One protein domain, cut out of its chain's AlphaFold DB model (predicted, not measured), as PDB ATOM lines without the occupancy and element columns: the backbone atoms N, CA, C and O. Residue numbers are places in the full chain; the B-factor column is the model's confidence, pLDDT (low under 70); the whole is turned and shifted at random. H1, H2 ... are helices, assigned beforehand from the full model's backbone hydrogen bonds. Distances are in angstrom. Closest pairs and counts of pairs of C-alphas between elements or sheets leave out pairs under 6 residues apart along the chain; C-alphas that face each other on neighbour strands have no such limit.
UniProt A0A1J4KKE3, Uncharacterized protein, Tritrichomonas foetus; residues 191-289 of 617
ATOM      1  N   LEU A 191     -20.614 -18.875 -50.128       92.44
ATOM      2  CA  LEU A 191     -22.011 -18.487 -49.925       92.44
ATOM      3  C   LEU A 191     -22.308 -18.112 -48.467       92.44
ATOM      4  O   LEU A 191     -23.058 -17.169 -48.211       92.44
ATOM      5  N   MET A 192     -21.704 -18.807 -47.501       91.62
ATOM      6  CA  MET A 192     -21.851 -18.455 -46.089       91.62
ATOM      7  C   MET A 192     -21.108 -17.171 -45.741       91.62
ATOM      8  O   MET A 192     -21.667 -16.321 -45.047       91.62
ATOM      9  N   GLN A 193     -19.890 -16.993 -46.260       92.44
ATOM     10  CA  GLN A 193     -19.140 -15.749 -46.079       92.44
ATOM     11  C   GLN A 193     -19.927 -14.553 -46.634       92.44
ATOM     12  O   GLN A 193     -20.051 -13.518 -45.977       92.44
ATOM     13  N   MET A 194     -20.556 -14.722 -47.801       94.88
ATOM     14  CA  MET A 194     -21.452 -13.726 -48.385       94.88
ATOM     15  C   MET A 194     -22.610 -13.371 -47.437       94.88
ATOM     16  O   MET A 194     -22.874 -12.190 -47.216       94.88
ATOM     17  N   MET A 195     -23.274 -14.363 -46.830       94.62
ATOM     18  CA  MET A 195     -24.374 -14.136 -45.878       94.62
ATOM     19  C   MET A 195     -23.932 -13.384 -44.620       94.62
ATOM     20  O   MET A 195     -24.630 -12.472 -44.172       94.62
ATOM     21  N   VAL A 196     -22.761 -13.713 -44.079       94.00
ATOM     22  CA  VAL A 196     -22.174 -13.011 -42.928       94.00
ATOM     23  C   VAL A 196     -21.879 -11.550 -43.278       94.00
ATOM     24  O   VAL A 196     -22.220 -10.642 -42.516       94.00
ATOM     25  N   ILE A 197     -21.317 -11.291 -44.462       94.00
ATOM     26  CA  ILE A 197     -21.036  -9.925 -44.923       94.00
ATOM     27  C   ILE A 197     -22.329  -9.132 -45.136       94.00
ATOM     28  O   ILE A 197     -22.390  -7.975 -44.715       94.00
ATOM     29  N   ILE A 198     -23.367  -9.739 -45.725       94.56
ATOM     30  CA  ILE A 198     -24.700  -9.126 -45.857       94.56
ATOM     31  C   ILE A 198     -25.203  -8.688 -44.475       94.56
ATOM     32  O   ILE A 198     -25.595  -7.536 -44.303       94.56
ATOM     33  N   GLY A 199     -25.126  -9.567 -43.475       91.88
ATOM     34  CA  GLY A 199     -25.568  -9.271 -42.109       91.88
ATOM     35  C   GLY A 199     -24.779  -8.149 -41.434       91.88
ATOM     36  O   GLY A 199     -25.342  -7.325 -40.713       91.88
ATOM     37  N   CYS A 200     -23.477  -8.073 -41.708       88.62
ATOM     38  CA  CYS A 200     -22.587  -7.082 -41.107       88.62
ATOM     39  C   CYS A 200     -22.618  -5.704 -41.786       88.62
ATOM     40  O   CYS A 200     -22.302  -4.702 -41.139       88.62
ATOM     41  N   SER A 201     -22.910  -5.648 -43.089       88.44
ATOM     42  CA  SER A 201     -22.749  -4.438 -43.908       88.44
ATOM     43  C   SER A 201     -24.055  -3.819 -44.393       88.44
ATOM     44  O   SER A 201     -24.058  -2.633 -44.723       88.44
ATOM     45  N   CYS A 202     -25.142  -4.583 -44.480       90.31
ATOM     46  CA  CYS A 202     -26.373  -4.125 -45.113       90.31
ATOM     47  C   CYS A 202     -27.450  -3.760 -44.084       90.31
ATOM     48  O   CYS A 202     -27.654  -4.444 -43.084       90.31
ATOM     49  N   ASN A 203     -28.195  -2.688 -44.360       89.25
ATOM     50  CA  ASN A 203     -29.460  -2.419 -43.674       89.25
ATOM     51  C   ASN A 203     -30.595  -3.306 -44.231       89.25
ATOM     52  O   ASN A 203     -30.413  -4.005 -45.225       89.25
ATOM     53  N   VAL A 204     -31.783  -3.266 -43.618       86.81
ATOM     54  CA  VAL A 204     -32.930  -4.119 -43.999       86.81
ATOM     55  C   VAL A 204     -33.294  -4.002 -45.486       86.81
ATOM     56  O   VAL A 204     -33.535  -5.019 -46.139       86.81
ATOM     57  N   ASP A 205     -33.301  -2.792 -46.046       83.12
ATOM     58  CA  ASP A 205     -33.655  -2.575 -47.453       83.12
ATOM     59  C   ASP A 205     -32.588  -3.141 -48.391       83.12
ATOM     60  O   ASP A 205     -32.908  -3.817 -49.369       83.12
ATOM     61  N   GLN A 206     -31.313  -2.933 -48.057       88.81
ATOM     62  CA  GLN A 206     -30.180  -3.495 -48.787       88.81
ATOM     63  C   GLN A 206     -30.158  -5.026 -48.709       88.81
ATOM     64  O   GLN A 206     -29.941  -5.670 -49.731       88.81
ATOM     65  N   ILE A 207     -30.447  -5.615 -47.542       89.19
ATOM     66  CA  ILE A 207     -30.591  -7.070 -47.367       89.19
ATOM     67  C   ILE A 207     -31.668  -7.596 -48.319       89.19
ATOM     68  O   ILE A 207     -31.417  -8.523 -49.086       89.19
ATOM     69  N   ASN A 208     -32.853  -6.979 -48.321       81.56
ATOM     70  CA  ASN A 208     -33.954  -7.384 -49.197       81.56
ATOM     71  C   ASN A 208     -33.596  -7.243 -50.683       81.56
ATOM     72  O   ASN A 208     -33.983  -8.085 -51.495       81.56
ATOM     73  N   TYR A 209     -32.849  -6.199 -51.040       80.19
ATOM     74  CA  TYR A 209     -32.401  -5.954 -52.406       80.19
ATOM     75  C   TYR A 209     -31.388  -7.006 -52.876       80.19
ATOM     76  O   TYR A 209     -31.577  -7.604 -53.935       80.19
ATOM     77  N   VAL A 210     -30.368  -7.304 -52.062       85.94
ATOM     78  CA  VAL A 210     -29.388  -8.365 -52.346       85.94
ATOM     79  C   VAL A 210     -30.079  -9.726 -52.415       85.94
ATOM     80  O   VAL A 210     -29.880 -10.471 -53.371       85.94
ATOM     81  N   PHE A 211     -30.971 -10.035 -51.471       89.69
ATOM     82  CA  PHE A 211     -31.736 -11.283 -51.485       89.69
ATOM     83  C   PHE A 211     -32.585 -11.423 -52.739       89.69
ATOM     84  O   PHE A 211     -32.681 -12.515 -53.286       89.69
ATOM     85  N   ARG A 212     -33.192 -10.340 -53.227       75.12
ATOM     86  CA  ARG A 212     -33.932 -10.372 -54.489       75.12
ATOM     87  C   ARG A 212     -33.021 -10.743 -55.658       75.12
ATOM     88  O   ARG A 212     -33.421 -11.576 -56.463       75.12
ATOM     89  N   ALA A 213     -31.824 -10.169 -55.734       71.44
ATOM     90  CA  ALA A 213     -30.854 -10.480 -56.782       71.44
ATOM     91  C   ALA A 213     -30.423 -11.953 -56.735       71.44
ATOM     92  O   ALA A 213     -30.519 -12.652 -57.739       71.44
ATOM     93  N   LEU A 214     -30.069 -12.451 -55.546       80.62
ATOM     94  CA  LEU A 214     -29.689 -13.849 -55.330       80.62
ATOM     95  C   LEU A 214     -30.826 -14.823 -55.652       80.62
ATOM     96  O   LEU A 214     -30.591 -15.872 -56.237       80.62
ATOM     97  N   LYS A 215     -32.076 -14.467 -55.331       73.06
ATOM     98  CA  LYS A 215     -33.256 -15.268 -55.693       73.06
ATOM     99  C   LYS A 215     -33.487 -15.309 -57.199       73.06
ATOM    100  O   LYS A 215     -33.811 -16.366 -57.729       73.06
ATOM    101  N   LEU A 216     -33.330 -14.174 -57.883       55.28
ATOM    102  CA  LEU A 216     -33.446 -14.104 -59.342       55.28
ATOM    103  C   LEU A 216     -32.328 -14.899 -60.023       55.28
ATOM    104  O   LEU A 216     -32.614 -15.608 -60.982       55.28
ATOM    105  N   TYR A 217     -31.105 -14.844 -59.491       73.69
ATOM    106  CA  TYR A 217     -29.993 -15.676 -59.942       73.69
ATOM    107  C   TYR A 217     -30.269 -17.164 -59.733       73.69
ATOM    108  O   TYR A 217     -30.250 -17.923 -60.688       73.69
ATOM    109  N   ALA A 218     -30.623 -17.574 -58.510       65.00
ATOM    110  CA  ALA A 218     -30.921 -18.968 -58.174       65.00
ATOM    111  C   ALA A 218     -32.096 -19.555 -58.979       65.00
ATOM    112  O   ALA A 218     -32.246 -20.770 -59.061       65.00
ATOM    113  N   SER A 219     -32.927 -18.684 -59.561       53.59
ATOM    114  CA  SER A 219     -34.050 -19.029 -60.438       53.59
ATOM    115  C   SER A 219     -33.704 -18.984 -61.933       53.59
ATOM    116  O   SER A 219     -34.616 -19.078 -62.752       53.59
ATOM    117  N   ASP A 220     -32.435 -18.771 -62.292       60.72
ATOM    118  CA  ASP A 220     -31.946 -18.604 -63.670       60.72
ATOM    119  C   ASP A 220     -32.631 -17.452 -64.444       60.72
ATOM    120  O   ASP A 220     -32.746 -17.445 -65.666       60.72
ATOM    121  N   LEU A 221     -33.132 -16.440 -63.720       43.09
ATOM    122  CA  LEU A 221     -33.829 -15.272 -64.287       43.09
ATOM    123  C   LEU A 221     -32.908 -14.070 -64.508       43.09
ATOM    124  O   LEU A 221     -33.318 -13.080 -65.117       43.09
ATOM    125  N   MET A 222     -31.696 -14.113 -63.958       66.62
ATOM    126  CA  MET A 222     -30.717 -13.041 -64.062       66.62
ATOM    127  C   MET A 222     -29.329 -13.658 -64.251       66.62
ATOM    128  O   MET A 222     -28.940 -14.468 -63.416       66.62
ATOM    129  N   PRO A 223     -28.580 -13.303 -65.312       70.94
ATOM    130  CA  PRO A 223     -27.229 -13.820 -65.514       70.94
ATOM    131  C   PRO A 223     -26.251 -13.245 -64.480       70.94
ATOM    132  O   PRO A 223     -26.516 -12.187 -63.901       70.94
ATOM    133  N   ILE A 224     -25.105 -13.910 -64.297       85.38
ATOM    134  CA  ILE A 224     -24.057 -13.543 -63.323       85.38
ATOM    135  C   ILE A 224     -23.708 -12.049 -63.412       85.38
ATOM    136  O   ILE A 224     -23.828 -11.344 -62.411       85.38
ATOM    137  N   ASP A 225     -23.387 -11.541 -64.608       81.75
ATOM    138  CA  ASP A 225     -23.007 -10.134 -64.826       81.75
ATOM    139  C   ASP A 225     -24.082  -9.149 -64.347       81.75
ATOM    140  O   ASP A 225     -23.793  -8.121 -63.731       81.75
ATOM    141  N   ALA A 226     -25.354  -9.472 -64.598       71.81
ATOM    142  CA  ALA A 226     -26.462  -8.623 -64.188       71.81
ATOM    143  C   ALA A 226     -26.617  -8.614 -62.663       71.81
ATOM    144  O   ALA A 226     -26.847  -7.551 -62.092       71.81
ATOM    145  N   VAL A 227     -26.442  -9.757 -61.995       80.88
ATOM    146  CA  VAL A 227     -26.492  -9.855 -60.527       80.88
ATOM    147  C   VAL A 227     -25.306  -9.131 -59.895       80.88
ATOM    148  O   VAL A 227     -25.497  -8.380 -58.937       80.88
ATOM    149  N   TYR A 228     -24.104  -9.286 -60.456       91.62
ATOM    150  CA  TYR A 228     -22.913  -8.560 -60.027       91.62
ATOM    151  C   TYR A 228     -23.167  -7.050 -60.058       91.62
ATOM    152  O   TYR A 228     -23.048  -6.380 -59.031       91.62
ATOM    153  N   HIS A 229     -23.622  -6.513 -61.194       82.69
ATOM    154  CA  HIS A 229     -23.939  -5.088 -61.330       82.69
ATOM    155  C   HIS A 229     -25.133  -4.636 -60.480       82.69
ATOM    156  O   HIS A 229     -25.223  -3.462 -60.128       82.69
ATOM    157  N   TYR A 230     -26.034  -5.550 -60.117       82.50
ATOM    158  CA  TYR A 230     -27.142  -5.275 -59.205       82.50
ATOM    159  C   TYR A 230     -26.663  -5.118 -57.755       82.50
ATOM    160  O   TYR A 230     -27.143  -4.250 -57.028       82.50
ATOM    161  N   ILE A 231     -25.705  -5.943 -57.320       90.38
ATOM    162  CA  ILE A 231     -25.196  -5.970 -55.940       90.38
ATOM    163  C   ILE A 231     -24.059  -4.958 -55.732       90.38
ATOM    164  O   ILE A 231     -23.962  -4.352 -54.662       90.38
ATOM    165  N   GLN A 232     -23.220  -4.734 -56.746       92.50
ATOM    166  CA  GLN A 232     -22.028  -3.882 -56.682       92.50
ATOM    167  C   GLN A 232     -22.291  -2.483 -56.082       92.50
ATOM    168  O   GLN A 232     -21.488  -2.065 -55.243       92.50
ATOM    169  N   PRO A 233     -23.384  -1.761 -56.419       89.00
ATOM    170  CA  PRO A 233     -23.664  -0.444 -55.841       89.00
ATOM    171  C   PRO A 233     -23.933  -0.469 -54.331       89.00
ATOM    172  O   PRO A 233     -23.786   0.555 -53.669       89.00
ATOM    173  N   ILE A 234     -24.342  -1.619 -53.782       89.19
ATOM    174  CA  ILE A 234     -24.551  -1.807 -52.342       89.19
ATOM    175  C   ILE A 234     -23.226  -2.133 -51.667       89.19
ATOM    176  O   ILE A 234     -22.859  -1.496 -50.680       89.19
ATOM    177  N   ASN A 235     -22.530  -3.152 -52.171       89.06
ATOM    178  CA  ASN A 235     -21.254  -3.584 -51.626       89.06
ATOM    179  C   ASN A 235     -20.472  -4.392 -52.669       89.06
ATOM    180  O   ASN A 235     -20.856  -5.505 -53.030       89.06
ATOM    181  N   ILE A 236     -19.330  -3.851 -53.098       89.38
ATOM    182  CA  ILE A 236     -18.456  -4.490 -54.089       89.38
ATOM    183  C   ILE A 236     -17.915  -5.848 -53.631       89.38
ATOM    184  O   ILE A 236     -17.766  -6.746 -54.449       89.38
ATOM    185  N   THR A 237     -17.690  -6.034 -52.327       90.06
ATOM    186  CA  THR A 237     -17.162  -7.297 -51.788       90.06
ATOM    187  C   THR A 237     -18.204  -8.408 -51.896       90.06
ATOM    188  O   THR A 237     -17.874  -9.530 -52.259       90.06
ATOM    189  N   ILE A 238     -19.481  -8.094 -51.635       93.19
ATOM    190  CA  ILE A 238     -20.586  -9.055 -51.805       93.19
ATOM    191  C   ILE A 238     -20.706  -9.451 -53.281       93.19
ATOM    192  O   ILE A 238     -20.866 -10.629 -53.577       93.19
ATOM    193  N   ALA A 239     -20.589  -8.487 -54.200       91.25
ATOM    194  CA  ALA A 239     -20.656  -8.751 -55.637       91.25
ATOM    195  C   ALA A 239     -19.500  -9.646 -56.124       91.25
ATOM    196  O   ALA A 239     -19.738 -10.590 -56.869       91.25
ATOM    197  N   GLN A 240     -18.273  -9.396 -55.659       92.06
ATOM    198  CA  GLN A 240     -17.097 -10.209 -55.995       92.06
ATOM    199  C   GLN A 240     -17.211 -11.645 -55.475       92.06
ATOM    200  O   GLN A 240     -16.990 -12.585 -56.230       92.06
ATOM    201  N   ILE A 241     -17.624 -11.824 -54.215       92.31
ATOM    202  CA  ILE A 241     -17.837 -13.165 -53.644       92.31
ATOM    203  C   ILE A 241     -18.956 -13.893 -54.386       92.31
ATOM    204  O   ILE A 241     -18.855 -15.093 -54.622       92.31
ATOM    205  N   PHE A 242     -20.020 -13.180 -54.763       94.56
ATOM    206  CA  PHE A 242     -21.084 -13.745 -55.581       94.56
ATOM    207  C   PHE A 242     -20.548 -14.265 -56.923       94.56
ATOM    208  O   PHE A 242     -20.835 -15.405 -57.276       94.56
ATOM    209  N   GLU A 243     -19.772 -13.459 -57.652       93.44
ATOM    210  CA  GLU A 243     -19.206 -13.833 -58.953       93.44
ATOM    211  C   GLU A 243     -18.257 -15.034 -58.838       93.44
ATOM    212  O   GLU A 243     -18.351 -15.969 -59.632       93.44
ATOM    213  N   GLU A 244     -17.396 -15.057 -57.820       92.31
ATOM    214  CA  GLU A 244     -16.481 -16.173 -57.557       92.31
ATOM    215  C   GLU A 244     -17.234 -17.457 -57.180       92.31
ATOM    216  O   GLU A 244     -16.978 -18.534 -57.728       92.31
ATOM    217  N   ALA A 245     -18.224 -17.346 -56.291       92.00
ATOM    218  CA  ALA A 245     -19.082 -18.469 -55.948       92.00
ATOM    219  C   ALA A 245     -19.823 -18.971 -57.192       92.00
ATOM    220  O   ALA A 245     -19.955 -20.175 -57.382       92.00
ATOM    221  N   ALA A 246     -20.312 -18.078 -58.060       90.00
ATOM    222  CA  ALA A 246     -21.113 -18.438 -59.231       90.00
ATOM    223  C   ALA A 246     -20.342 -19.291 -60.252       90.00
ATOM    224  O   ALA A 246     -20.958 -20.012 -61.034       90.00
ATOM    225  N   GLN A 247     -19.008 -19.250 -60.218       89.19
ATOM    226  CA  GLN A 247     -18.142 -20.085 -61.052       89.19
ATOM    227  C   GLN A 247     -17.965 -21.513 -60.512       89.19
ATOM    228  O   GLN A 247     -17.575 -22.405 -61.265       89.19
ATOM    229  N   THR A 248     -18.208 -21.734 -59.219       85.19
ATOM    230  CA  THR A 248     -17.842 -22.974 -58.510       85.19
ATOM    231  C   THR A 248     -19.038 -23.708 -57.901       85.19
ATOM    232  O   THR A 248     -19.029 -24.936 -57.809       85.19
ATOM    233  N   GLU A 249     -20.086 -22.978 -57.528       86.62
ATOM    234  CA  GLU A 249     -21.285 -23.477 -56.862       86.62
ATOM    235  C   GLU A 249     -22.450 -23.676 -57.837       86.62
ATOM    236  O   GLU A 249     -22.581 -22.991 -58.852       86.62
ATOM    237  N   LYS A 250     -23.356 -24.600 -57.502       79.00
ATOM    238  CA  LYS A 250     -24.591 -24.789 -58.274       79.00
ATOM    239  C   LYS A 250     -25.546 -23.615 -58.067       79.00
ATOM    240  O   LYS A 250     -25.686 -23.121 -56.950       79.00
ATOM    241  N   ILE A 251     -26.252 -23.222 -59.125       68.31
ATOM    242  CA  ILE A 251     -27.135 -22.048 -59.132       68.31
ATOM    243  C   ILE A 251     -28.212 -22.105 -58.032       68.31
ATOM    244  O   ILE A 251     -28.495 -21.092 -57.395       68.31
ATOM    245  N   GLU A 252     -28.738 -23.290 -57.698       75.00
ATOM    246  CA  GLU A 252     -29.782 -23.445 -56.675       75.00
ATOM    247  C   GLU A 252     -29.272 -23.169 -55.248       75.00
ATOM    248  O   GLU A 252     -30.056 -22.826 -54.355       75.00
ATOM    249  N   ASN A 253     -27.956 -23.279 -55.020       84.94
ATOM    250  CA  ASN A 253     -27.342 -23.031 -53.714       84.94
ATOM    251  C   ASN A 253     -27.356 -21.541 -53.341       84.94
ATOM    252  O   ASN A 253     -27.280 -21.213 -52.160       84.94
ATOM    253  N   PHE A 254     -27.509 -20.637 -54.315       87.56
ATOM    254  CA  PHE A 254     -27.536 -19.186 -54.089       87.56
ATOM    255  C   PHE A 254     -28.832 -18.702 -53.440       87.56
ATOM    256  O   PHE A 254     -28.937 -17.537 -53.051       87.56
ATOM    257  N   TYR A 255     -29.828 -19.579 -53.303       84.06
ATOM    258  CA  TYR A 255     -31.070 -19.228 -52.644       84.06
ATOM    259  C   TYR A 255     -30.833 -18.932 -51.145       84.06
ATOM    260  O   TYR A 255     -30.367 -19.817 -50.423       84.06
ATOM    261  N   PRO A 256     -31.187 -17.735 -50.619       87.12
ATOM    262  CA  PRO A 256     -30.787 -17.321 -49.268       87.12
ATOM    263  C   PRO A 256     -31.207 -18.269 -48.135       87.12
ATOM    264  O   PRO A 256     -30.471 -18.434 -47.161       87.12
ATOM    265  N   LEU A 257     -32.372 -18.924 -48.252       85.62
ATOM    266  CA  LEU A 257     -32.807 -19.903 -47.250       85.62
ATOM    267  C   LEU A 257     -32.035 -21.221 -47.352       85.62
ATOM    268  O   LEU A 257     -31.821 -21.853 -46.325       85.62
ATOM    269  N   SER A 258     -31.585 -21.619 -48.543       82.75
ATOM    270  CA  SER A 258     -30.748 -22.812 -48.715       82.75
ATOM    271  C   SER A 258     -29.401 -22.624 -48.024       82.75
ATOM    272  O   SER A 258     -28.958 -23.507 -47.290       82.75
ATOM    273  N   ILE A 259     -28.793 -21.442 -48.180       86.44
ATOM    274  CA  ILE A 259     -27.547 -21.087 -47.488       86.44
ATOM    275  C   ILE A 259     -27.770 -21.106 -45.971       86.44
ATOM    276  O   ILE A 259     -27.000 -21.722 -45.237       86.44
ATOM    277  N   PHE A 260     -28.858 -20.496 -45.490       91.31
ATOM    278  CA  PHE A 260     -29.161 -20.440 -44.059       91.31
ATOM    279  C   PHE A 260     -29.482 -21.814 -43.442       91.31
ATOM    280  O   PHE A 260     -29.021 -22.110 -42.342       91.31
ATOM    281  N   GLU A 261     -30.213 -22.684 -44.140       86.25
ATOM    282  CA  GLU A 261     -30.434 -24.071 -43.708       86.25
ATOM    283  C   GLU A 261     -29.141 -24.889 -43.708       86.25
ATOM    284  O   GLU A 261     -28.960 -25.748 -42.847       86.25
ATOM    285  N   SER A 262     -28.206 -24.601 -44.620       85.31
ATOM    286  CA  SER A 262     -26.862 -25.175 -44.540       85.31
ATOM    287  C   SER A 262     -26.145 -24.715 -43.272       85.31
ATOM    288  O   SER A 262     -25.633 -25.553 -42.542       85.31
ATOM    289  N   MET A 263     -26.179 -23.416 -42.954       88.12
ATOM    290  CA  MET A 263     -25.567 -22.887 -41.728       88.12
ATOM    291  C   MET A 263     -26.190 -23.494 -40.460       88.12
ATOM    292  O   MET A 263     -25.491 -23.758 -39.494       88.12
ATOM    293  N   LYS A 264     -27.491 -23.795 -40.432       88.06
ATOM    294  CA  LYS A 264     -28.114 -24.440 -39.259       88.06
ATOM    295  C   LYS A 264     -27.579 -25.834 -38.936       88.06
ATOM    296  O   LYS A 264     -27.775 -26.301 -37.817       88.06
ATOM    297  N   LYS A 265     -26.952 -26.517 -39.896       84.56
ATOM    298  CA  LYS A 265     -26.338 -27.831 -39.655       84.56
ATOM    299  C   LYS A 265     -25.047 -27.711 -38.852       84.56
ATOM    300  O   LYS A 265     -24.750 -28.606 -38.067       84.56
ATOM    301  N   ASP A 266     -24.334 -26.602 -39.030       81.31
ATOM    302  CA  ASP A 266     -22.978 -26.415 -38.510       81.31
ATOM    303  C   ASP A 266     -22.914 -25.422 -37.333       81.31
ATOM    304  O   ASP A 266     -21.932 -25.406 -36.592       81.31
ATOM    305  N   PHE A 267     -23.964 -24.616 -37.127       83.56
ATOM    306  CA  PHE A 267     -24.010 -23.546 -36.127       83.56
ATOM    307  C   PHE A 267     -25.232 -23.674 -35.207       83.56
ATOM    308  O   PHE A 267     -26.358 -23.906 -35.649       83.56
ATOM    309  N   SER A 268     -25.027 -23.432 -33.913       85.81
ATOM    310  CA  SER A 268     -26.109 -23.262 -32.938       85.81
ATOM    311  C   SER A 268     -26.853 -21.932 -33.129       85.81
ATOM    312  O   SER A 268     -26.344 -20.987 -33.731       85.81
ATOM    313  N   THR A 269     -28.057 -21.808 -32.566       86.62
ATOM    314  CA  THR A 269     -28.844 -20.563 -32.640       86.62
ATOM    315  C   THR A 269     -28.094 -19.317 -32.136       86.62
ATOM    316  O   THR A 269     -28.134 -18.300 -32.834       86.62
ATOM    317  N   PRO A 270     -27.392 -19.344 -30.981       84.06
ATOM    318  CA  PRO A 270     -26.575 -18.207 -30.548       84.06
ATOM    319  C   PRO A 270     -25.466 -17.858 -31.548       84.06
ATOM    320  O   PRO A 270     -25.288 -16.685 -31.867       84.06
ATOM    321  N   GLN A 271     -24.788 -18.867 -32.106       84.38
ATOM    322  CA  GLN A 271     -23.737 -18.673 -33.110       84.38
ATOM    323  C   GLN A 271     -24.287 -18.076 -34.413       84.38
ATOM    324  O   GLN A 271     -23.662 -17.195 -34.991       84.38
ATOM    325  N   LEU A 272     -25.479 -18.493 -34.855       89.25
ATOM    326  CA  LEU A 272     -26.136 -17.923 -36.035       89.25
ATOM    327  C   LEU A 272     -26.494 -16.449 -35.837       89.25
ATOM    328  O   LEU A 272     -26.257 -15.638 -36.729       89.25
ATOM    329  N   LYS A 273     -27.046 -16.089 -34.673       88.88
ATOM    330  CA  LYS A 273     -27.356 -14.692 -34.335       88.88
ATOM    331  C   LYS A 273     -26.107 -13.832 -34.241       88.88
ATOM    332  O   LYS A 273     -26.109 -12.699 -34.708       88.88
ATOM    333  N   TRP A 274     -25.045 -14.380 -33.661       87.19
ATOM    334  CA  TRP A 274     -23.748 -13.725 -33.600       87.19
ATOM    335  C   TRP A 274     -23.173 -13.487 -35.005       87.19
ATOM    336  O   TRP A 274     -22.859 -12.347 -35.334       87.19
ATOM    337  N   ALA A 275     -23.118 -14.519 -35.853       87.00
ATOM    338  CA  ALA A 275     -22.491 -14.442 -37.172       87.00
ATOM    339  C   ALA A 275     -23.282 -13.597 -38.186       87.00
ATOM    340  O   ALA A 275     -22.697 -12.847 -38.964       87.00
ATOM    341  N   LEU A 276     -24.612 -13.713 -38.198       90.50
ATOM    342  CA  LEU A 276     -25.477 -13.014 -39.159       90.50
ATOM    343  C   LEU A 276     -25.963 -11.653 -38.641       90.50
ATOM    344  O   LEU A 276     -26.420 -10.822 -39.423       90.50
ATOM    345  N   GLY A 277     -25.890 -11.424 -37.331       88.44
ATOM    346  CA  GLY A 277     -26.598 -10.342 -36.659       88.44
ATOM    347  C   GLY A 277     -28.091 -10.646 -36.480       88.44
ATOM    348  O   GLY A 277     -28.710 -11.353 -37.281       88.44
ATOM    349  N   ASP A 278     -28.691 -10.066 -35.435       86.06
ATOM    350  CA  ASP A 278     -30.099 -10.300 -35.082       86.06
ATOM    351  C   ASP A 278     -31.053  -9.971 -36.238       86.06
ATOM    352  O   ASP A 278     -31.948 -10.754 -36.537       86.06
ATOM    353  N   THR A 279     -30.825  -8.864 -36.950       89.00
ATOM    354  CA  THR A 279     -31.688  -8.425 -38.058       89.00
ATOM    355  C   THR A 279     -31.772  -9.460 -39.180       89.00
ATOM    356  O   THR A 279     -32.866  -9.822 -39.611       89.00
ATOM    357  N   LEU A 280     -30.626  -9.936 -39.678       90.94
ATOM    358  CA  LEU A 280     -30.590 -10.896 -40.781       90.94
ATOM    359  C   LEU A 280     -31.096 -12.266 -40.326       90.94
ATOM    360  O   LEU A 280     -31.881 -12.897 -41.037       90.94
ATOM    361  N   TYR A 281     -30.688 -12.690 -39.127       92.12
ATOM    362  CA  TYR A 281     -31.182 -13.912 -38.508       92.12
ATOM    363  C   TYR A 281     -32.708 -13.891 -38.390       92.12
ATOM    364  O   TYR A 281     -33.357 -14.842 -38.810       92.12
ATOM    365  N   ASP A 282     -33.298 -12.813 -37.872       88.12
ATOM    366  CA  ASP A 282     -34.742 -12.713 -37.678       88.12
ATOM    367  C   ASP A 282     -35.487 -12.681 -39.016       88.12
ATOM    368  O   ASP A 282     -36.530 -13.325 -39.137       88.12
ATOM    369  N   ILE A 283     -34.954 -12.016 -40.049       84.69
ATOM    370  CA  ILE A 283     -35.524 -12.048 -41.407       84.69
ATOM    371  C   ILE A 283     -35.574 -13.488 -41.932       84.69
ATOM    372  O   ILE A 283     -36.633 -13.954 -42.359       84.69
ATOM    373  N   LEU A 284     -34.454 -14.211 -41.876       85.44
ATOM    374  CA  LEU A 284     -34.351 -15.583 -42.379       85.44
ATOM    375  C   LEU A 284     -35.182 -16.555 -41.534       85.44
ATOM    376  O   LEU A 284     -35.950 -17.360 -42.059       85.44
ATOM    377  N   ASN A 285     -35.095 -16.442 -40.211       82.81
ATOM    378  CA  ASN A 285     -35.807 -17.299 -39.279       82.81
ATOM    379  C   ASN A 285     -37.319 -17.046 -39.304       82.81
ATOM    380  O   ASN A 285     -38.083 -17.996 -39.179       82.81
ATOM    381  N   THR A 286     -37.786 -15.815 -39.526       75.31
ATOM    382  CA  THR A 286     -39.219 -15.512 -39.712       75.31
ATOM    383  C   THR A 286     -39.735 -16.066 -41.038       75.31
ATOM    384  O   THR A 286     -40.839 -16.614 -41.089       75.31
ATOM    385  N   GLN A 287     -38.924 -16.003 -42.098       64.75
ATOM    386  CA  GLN A 287     -39.244 -16.646 -43.377       64.75
ATOM    387  C   GLN A 287     -39.372 -18.177 -43.236       64.75
ATOM    388  O   GLN A 287     -40.196 -18.775 -43.927       64.75
ATOM    389  N   LEU A 288     -38.664 -18.787 -42.277       54.00
ATOM    390  CA  LEU A 288     -38.760 -20.212 -41.920       54.00
ATOM    391  C   LEU A 288     -39.826 -20.554 -40.864       54.00
ATOM    392  O   LEU A 288     -40.331 -21.674 -40.848       54.00
ATOM    393  N   SER A 289     -40.156 -19.607 -39.979       37.00
ATOM    394  CA  SER A 289     -41.105 -19.761 -38.857       37.00
ATOM    395  C   SER A 289     -42.546 -19.379 -39.221       37.00
ATOM    396  O   SER A 289     -43.470 -19.618 -38.441       37.00
TER     397      SER A 289
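What this domain is: This is residues 191 to 289 of the 617 residues of an uncharacterized protein of Tritrichomonas foetus (UniProt A0A1J4KKE3). H2, the longest helix, stands with H1, H3 and H4 in a small up-and-down bundle of four helices, the seam between H1 and H2 being the looser one. On the side of H1 away from H3, H6 and H7 pack crosswise on H1 and H8 meets the ends of H1 and H2, while the short H5 packs on the last part of H2. The 99 printed residues hold eight named helices, H1 to H8 in chain order, and no named strand; the class is all helix. The whole is compact and rounded, with a radius of gyration of the C-alphas of 12.5 A and spans of 35 by 25 by 21 A.

Where its parts are: Find C-alpha 204 at (-32.930, -4.119, -43.999); from there H2 runs through residues 204 to 218, 20.6 A long, to C-alpha 218 at (-30.921, -18.968, -58.174). Before it comes H1, residues 191 to 201, 15.3 A. After it come H3, residues 224 to 231, 10.6 A, and H4, residues 236 to 248, 19.0 A. Read on through H5, residues 251 to 254, 5.8 A; H6, residues 256 to 266, 16.1 A; and H7, residues 269 to 276, 10.5 A. H8, residues 278 to 289, 15.0 A, ends at C-alpha 289, (-41.105, -19.761, -38.857).

How they stand to each other: Start at H2, which with H1 is a hub. H2 and H3 form a helical hairpin at a shallow tilt of 7 degrees, with Ala 213 and Val 227 their closest C-alphas at 5.8 A. H3 and H4 form another at 24 degrees, closest at Tyr 228 and Ala 239, 4.9 A. H4 touches H1, opposite ways at 9 degrees, a shallow tilt, with the C-alphas of Met 194 and Ile 238 closest at 5.9 A. H1 and H2 are close but not clearly touching, closest at Ile 198 and Ile 207, 6.4 A; H1 and H3 are apart. With residues 214 to 218 alone H2 touches H5, closest at Ala 218 and Glu 252, 4.9 A. Now look at H1 again: H7 touches it about perpendicular, at 73 degrees, closest at Gly 199 and Leu 276, 4.8 A. H6 touches H1 at 75 degrees, also about perpendicular, closest at Met 192 and Ile 259, 6.4 A. H8 touches H6 with residues 284 to 288 alone, closest at Leu 257 and Leu 284, 6.7 A. Every O i to N i+4 pair is within hydrogen-bond range in H1, H2, H3, H7 and H8, against 8 of 9 in H4 and 5 of 7 in H6; H5 is too short for such a pair.

The domain as a whole: The C-alphas farthest apart are those of Asp 225 and Pro 270, 35.4 A. The printed part has no cut, and its seven links between helices are tight. The mean pLDDT of the printed part is 83.7; look for values under 70 at residue 216, residues 218 to 222, residue 251 and residues 287 to 289.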